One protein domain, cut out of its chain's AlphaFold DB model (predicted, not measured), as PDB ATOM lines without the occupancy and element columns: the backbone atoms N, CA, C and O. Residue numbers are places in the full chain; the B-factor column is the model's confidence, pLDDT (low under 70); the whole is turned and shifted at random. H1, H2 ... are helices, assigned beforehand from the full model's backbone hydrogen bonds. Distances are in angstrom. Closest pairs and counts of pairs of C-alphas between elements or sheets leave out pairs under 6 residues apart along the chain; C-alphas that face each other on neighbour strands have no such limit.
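This is residues 2 to 47 of the 183 residues of the protein "Dehydrogenase" of Ferroplasma acidiphilum (UniProt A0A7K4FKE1). What does the model look like? It is an open zigzag: H1 stands at one end, the long link folds back beside it with residues 20 to 24, and H2 with H3 after it sticks out as an arm at the other end. The three helices form no common core. What is it made of, and how large is it? The printed part has 46 residues with three named helices in the order H1, H2, H3 and no named strand, in the class all helix. It is only just loose, close to extended, with a radius of gyration of the C-alphas of 14.0 A and a flat outline of 39 by 25 by 13 A.

Where is the longest helix? H1 holds residues 2 to 15 and measures 19.9 A from first to last C-alpha, with C-alpha 2 at (-15.721, 13.964, -22.525). Where are the others? H2 holds residues 27 to 38 over 16.1 A, with C-alpha 27 at (-8.742, 27.507, -34.717). H3 holds residues 40 to 45 over 9.2 A, ending with C-alpha 45 at (14.256, 21.064, -49.343).

Which helices come near H1? H1 is apart from H2, and it is apart from H3. How do H2 and H3 stand? They meet only through their link. Do the backbones bear out the helices? In H1, H2 and H3 every O i to N i+4 pair is within hydrogen-bond range.

How far does it reach? The two C-alphas farthest apart, those of Ala 2 and Gln 47, are 41.7 A apart. How is it joined? The link from H1 to H2, with 11 residues, is long, the link from H2 to H3 is tight, and the printed part has no cut. What stands free, and how sure is the model? Residues 14 to 19, 25 to 32 and 34 to 47 stand free. The mean pLDDT of the printed part is 93.1, and no printed residue is under 70.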
ATOM      1  N   ALA A   2     -16.542  15.105 -22.087       91.12
ATOM      2  CA  ALA A   2     -15.721  13.964 -22.525       91.12
ATOM      3  C   ALA A   2     -14.389  14.367 -23.192       91.12
ATOM      4  O   ALA A   2     -13.359  13.759 -22.908       91.12
ATOM      5  N   LEU A   3     -14.394  15.407 -24.038       90.12
ATOM      6  CA  LEU A   3     -13.175  15.947 -24.654       90.12
ATOM      7  C   LEU A   3     -12.201  16.495 -23.601       90.12
ATOM      8  O   LEU A   3     -11.018  16.188 -23.653       90.12
ATOM      9  N   GLU A   4     -12.709  17.240 -22.618       92.44
ATOM     10  CA  GLU A   4     -11.902  17.803 -21.527       92.44
ATOM     11  C   GLU A   4     -11.189  16.719 -20.726       92.44
ATOM     12  O   GLU A   4      -9.989  16.814 -20.486       92.44
ATOM     13  N   ARG A   5     -11.901  15.637 -20.387       93.94
ATOM     14  CA  ARG A   5     -11.291  14.484 -19.717       93.94
ATOM     15  C   ARG A   5     -10.187  13.845 -20.556       93.94
ATOM     16  O   ARG A   5      -9.136  13.513 -20.017       93.94
ATOM     17  N   LYS A   6     -10.403  13.690 -21.869       93.94
ATOM     18  CA  LYS A   6      -9.389  13.132 -22.778       93.94
ATOM     19  C   LYS A   6      -8.156  14.031 -22.871       93.94
ATOM     20  O   LYS A   6      -7.044  13.525 -22.778       93.94
ATOM     21  N   LEU A   7      -8.344  15.345 -23.003       93.00
ATOM     22  CA  LEU A   7      -7.243  16.313 -23.046       93.00
ATOM     23  C   LEU A   7      -6.460  16.339 -21.731       93.00
ATOM     24  O   LEU A   7      -5.233  16.340 -21.759       93.00
ATOM     25  N   ALA A   8      -7.149  16.304 -20.587       92.81
ATOM     26  CA  ALA A   8      -6.509  16.235 -19.277       92.81
ATOM     27  C   ALA A   8      -5.679  14.953 -19.121       92.81
ATOM     28  O   ALA A   8      -4.521  15.020 -18.718       92.81
ATOM     29  N   SER A   9      -6.234  13.801 -19.511       94.69
ATOM     30  CA  SER A   9      -5.516  12.524 -19.475       94.69
ATOM     31  C   SER A   9      -4.302  12.516 -20.406       94.69
ATOM     32  O   SER A   9      -3.242  12.047 -20.007       94.69
ATOM     33  N   ALA A  10      -4.430  13.047 -21.625       93.19
ATOM     34  CA  ALA A  10      -3.306  13.159 -22.552       93.19
ATOM     35  C   ALA A  10      -2.211  14.071 -21.985       93.19
ATOM     36  O   ALA A  10      -1.033  13.730 -22.054       93.19
ATOM     37  N   LYS A  11      -2.594  15.200 -21.375       93.44
ATOM     38  CA  LYS A  11      -1.653  16.127 -20.742       93.44
ATOM     39  C   LYS A  11      -0.910  15.490 -19.569       93.44
ATOM     40  O   LYS A  11       0.299  15.665 -19.482       93.44
ATOM     41  N   ASP A  12      -1.601  14.738 -18.712       93.69
ATOM     42  CA  ASP A  12      -0.975  14.016 -17.595       93.69
ATOM     43  C   ASP A  12       0.048  12.985 -18.082       93.69
ATOM     44  O   ASP A  12       1.154  12.899 -17.553       93.69
ATOM     45  N   ILE A  13      -0.298  12.218 -19.120       93.88
ATOM     46  CA  ILE A  13       0.606  11.215 -19.687       93.88
ATOM     47  C   ILE A  13       1.818  11.896 -20.325       93.88
ATOM     48  O   ILE A  13       2.946  11.552 -19.987       93.88
ATOM     49  N   MET A  14       1.607  12.868 -21.217       92.88
ATOM     50  CA  MET A  14       2.703  13.533 -21.931       92.88
ATOM     51  C   MET A  14       3.598  14.341 -20.989       92.88
ATOM     52  O   MET A  14       4.809  14.334 -21.161       92.88
ATOM     53  N   GLY A  15       3.038  14.966 -19.949       94.25
ATOM     54  CA  GLY A  15       3.802  15.738 -18.965       94.25
ATOM     55  C   GLY A  15       4.804  14.909 -18.153       94.25
ATOM     56  O   GLY A  15       5.707  15.473 -17.548       94.25
ATOM     57  N   LYS A  16       4.694  13.573 -18.163       94.50
ATOM     58  CA  LYS A  16       5.705  12.674 -17.572       94.50
ATOM     59  C   LYS A  16       6.953  12.535 -18.448       94.50
ATOM     60  O   LYS A  16       7.985  12.096 -17.951       94.50
ATOM     61  N   PHE A  17       6.850  12.873 -19.734       90.44
ATOM     62  CA  PHE A  17       7.874  12.631 -20.754       90.44
ATOM     63  C   PHE A  17       8.259  13.891 -21.545       90.44
ATOM     64  O   PHE A  17       9.062  13.809 -22.471       90.44
ATOM     65  N   SER A  18       7.666  15.046 -21.251       90.94
ATOM     66  CA  SER A  18       7.877  16.291 -21.993       90.94
ATOM     67  C   SER A  18       7.952  17.469 -21.034       90.94
ATOM     68  O   SER A  18       7.169  17.539 -20.090       90.94
ATOM     69  N   GLU A  19       8.871  18.397 -21.303       87.94
ATOM     70  CA  GLU A  19       9.024  19.622 -20.509       87.94
ATOM     71  C   GLU A  19       7.796  20.531 -20.642       87.94
ATOM     72  O   GLU A  19       7.308  21.053 -19.644       87.94
ATOM     73  N   ASP A  20       7.234  20.630 -21.853       89.44
ATOM     74  CA  ASP A  20       6.075  21.467 -22.149       89.44
ATOM     75  C   ASP A  20       4.964  20.700 -22.874       89.44
ATOM     76  O   ASP A  20       5.176  20.045 -23.897       89.44
ATOM     77  N   VAL A  21       3.733  20.846 -22.372       91.25
ATOM     78  CA  VAL A  21       2.515  20.344 -23.019       91.25
ATOM     79  C   VAL A  21       1.504  21.473 -23.175       91.25
ATOM     80  O   VAL A  21       0.884  21.924 -22.203       91.25
ATOM     81  N   ILE A  22       1.285  21.885 -24.423       90.62
ATOM     82  CA  ILE A  22       0.385  22.983 -24.778       90.62
ATOM     83  C   ILE A  22      -0.888  22.413 -25.408       90.62
ATOM     84  O   ILE A  22      -0.840  21.634 -26.357       90.62
ATOM     85  N   VAL A  23      -2.045  22.829 -24.892       90.69
ATOM     86  CA  VAL A  23      -3.354  22.508 -25.476       90.69
ATOM     87  C   VAL A  23      -3.834  23.711 -26.269       90.69
ATOM     88  O   VAL A  23      -4.003  24.796 -25.715       90.69
ATOM     89  N   ILE A  24      -4.079  23.512 -27.560       91.62
ATOM     90  CA  ILE A  24      -4.463  24.583 -28.480       91.62
ATOM     91  C   ILE A  24      -5.925  24.398 -28.856       91.62
ATOM     92  O   ILE A  24      -6.339  23.322 -29.276       91.62
ATOM     93  N   ARG A  25      -6.707  25.459 -28.652       91.19
ATOM     94  CA  ARG A  25      -8.154  25.498 -28.922       91.19
ATOM     95  C   ARG A  25      -8.538  26.545 -29.952       91.19
ATOM     96  O   ARG A  25      -9.617  26.465 -30.525       91.19
ATOM     97  N   ASP A  26      -7.676  27.536 -30.145       95.50
ATOM     98  CA  ASP A  26      -7.876  28.567 -31.146       95.50
ATOM     99  C   ASP A  26      -7.700  27.964 -32.544       95.50
ATOM    100  O   ASP A  26      -6.669  27.357 -32.839       95.50
ATOM    101  N   GLN A  27      -8.722  28.116 -33.388       96.12
ATOM    102  CA  GLN A  27      -8.742  27.507 -34.717       96.12
ATOM    103  C   GLN A  27      -7.593  28.017 -35.581       96.12
ATOM    104  O   GLN A  27      -6.894  27.216 -36.196       96.12
ATOM    105  N   LYS A  28      -7.340  29.329 -35.559       97.19
ATOM    106  CA  LYS A  28      -6.257  29.935 -36.333       97.19
ATOM    107  C   LYS A  28      -4.905  29.348 -35.923       97.19
ATOM    108  O   LYS A  28      -4.110  28.971 -36.782       97.19
ATOM    109  N   ARG A  29      -4.657  29.197 -34.622       96.25
ATOM    110  CA  ARG A  29      -3.421  28.590 -34.122       96.25
ATOM    111  C   ARG A  29      -3.298  27.104 -34.474       96.25
ATOM    112  O   ARG A  29      -2.193  26.645 -34.760       96.25
ATOM    113  N   MET A  30      -4.400  26.349 -34.465       95.56
ATOM    114  CA  MET A  30      -4.397  24.966 -34.961       95.56
ATOM    115  C   MET A  30      -4.032  24.916 -36.447       95.56
ATOM    116  O   MET A  30      -3.191  24.108 -36.837       95.56
ATOM    117  N   ASP A  31      -4.607  25.805 -37.258       96.62
ATOM    118  CA  ASP A  31      -4.336  25.883 -38.695       96.62
ATOM    119  C   ASP A  31      -2.869  26.222 -38.982       96.62
ATOM    120  O   ASP A  31      -2.261  25.599 -39.851       96.62
ATOM    121  N   GLU A  32      -2.265  27.135 -38.213       95.38
ATOM    122  CA  GLU A  32      -0.832  27.458 -38.298       95.38
ATOM    123  C   GLU A  32       0.053  26.229 -38.037       95.38
ATOM    124  O   GLU A  32       1.000  25.966 -38.780       95.38
ATOM    125  N   ILE A  33      -0.264  25.431 -37.013       93.69
ATOM    126  CA  ILE A  33       0.494  24.211 -36.695       93.69
ATOM    127  C   ILE A  33       0.290  23.139 -37.758       93.69
ATOM    128  O   ILE A  33       1.247  22.474 -38.158       93.69
ATOM    129  N   TYR A  34      -0.936  22.972 -38.252       94.00
ATOM    130  CA  TYR A  34      -1.191  22.052 -39.351       94.00
ATOM    131  C   TYR A  34      -0.482  22.488 -40.630       94.00
ATOM    132  O   TYR A  34       0.027  21.628 -41.347       94.00
ATOM    133  N   ALA A  35      -0.408  23.788 -40.912       94.88
ATOM    134  CA  ALA A  35       0.355  24.320 -42.033       94.88
ATOM    135  C   ALA A  35       1.851  24.016 -41.872       94.88
ATOM    136  O   ALA A  35       2.455  23.493 -42.805       94.88
ATOM    137  N   ALA A  36       2.422  24.233 -40.682       92.06
ATOM    138  CA  ALA A  36       3.813  23.880 -40.391       92.06
ATOM    139  C   ALA A  36       4.076  22.374 -40.574       92.06
ATOM    140  O   ALA A  36       5.027  21.990 -41.252       92.06
ATOM    141  N   ARG A  37       3.190  21.511 -40.054       91.44
ATOM    142  CA  ARG A  37       3.278  20.052 -40.235       91.44
ATOM    143  C   ARG A  37       3.204  19.653 -41.712       91.44
ATOM    144  O   ARG A  37       3.995  18.829 -42.154       91.44
ATOM    145  N   LYS A  38       2.272  20.228 -42.480       91.75
ATOM    146  CA  LYS A  38       2.142  19.981 -43.928       91.75
ATOM    147  C   LYS A  38       3.370  20.467 -44.702       91.75
ATOM    148  O   LYS A  38       3.757  19.843 -45.682       91.75
ATOM    149  N   GLY A  39       3.985  21.557 -44.248       93.31
ATOM    150  CA  GLY A  39       5.189  22.139 -44.833       93.31
ATOM    151  C   GLY A  39       6.493  21.438 -44.448       93.31
ATOM    152  O   GLY A  39       7.537  21.859 -44.934       93.31
ATOM    153  N   ALA A  40       6.465  20.390 -43.614       91.69
ATOM    154  CA  ALA A  40       7.676  19.740 -43.106       91.69
ATOM    155  C   ALA A  40       8.621  19.292 -44.232       91.69
ATOM    156  O   ALA A  40       9.805  19.612 -44.199       91.69
ATOM    157  N   TYR A  41       8.099  18.627 -45.268       91.69
ATOM    158  CA  TYR A  41       8.920  18.206 -46.406       91.69
ATOM    159  C   TYR A  41       9.461  19.397 -47.213       91.69
ATOM    160  O   TYR A  41      10.639  19.422 -47.559       91.69
ATOM    161  N   SER A  42       8.637  20.420 -47.466       93.44
ATOM    162  CA  SER A  42       9.089  21.645 -48.138       93.44
ATOM    163  C   SER A  42      10.218  22.332 -47.368       93.44
ATOM    164  O   SER A  42      11.191  22.760 -47.977       93.44
ATOM    165  N   ALA A  43      10.139  22.374 -46.036       93.44
ATOM    166  CA  ALA A  43      11.197  22.919 -45.195       93.44
ATOM    167  C   ALA A  43      12.500  22.108 -45.291       93.44
ATOM    168  O   ALA A  43      13.579  22.692 -45.239       93.44
ATOM    169  N   LEU A  44      12.428  20.783 -45.483       93.94
ATOM    170  CA  LEU A  44      13.625  19.964 -45.705       93.94
ATOM    171  C   LEU A  44      14.349  20.310 -47.009       93.94
ATOM    172  O   LEU A  44      15.576  20.248 -47.046       93.94
ATOM    173  N   LEU A  45      13.631  20.697 -48.066       94.12
ATOM    174  CA  LEU A  45      14.256  21.064 -49.343       94.12
ATOM    175  C   LEU A  45      15.182  22.283 -49.217       94.12
ATOM    176  O   LEU A  45      16.181  22.348 -49.939       94.12
ATOM    177  N   GLU A  46      14.875  23.188 -48.285       94.81
ATOM    178  CA  GLU A  46      15.682  24.366 -47.924       94.81
ATOM    179  C   GLU A  46      16.885  24.014 -47.033       94.81
ATOM    180  O   GLU A  46      17.799  24.812 -46.865       94.81
ATOM    181  N   GLN A  47      16.906  22.810 -46.451       94.88
ATOM    182  CA  GLN A  47      18.009  22.308 -45.625       94.88
ATOM    183  C   GLN A  47      19.089  21.598 -46.446       94.88
ATOM    184  O   GLN A  47      19.986  20.982 -45.864       94.88
TER     185      GLN A  47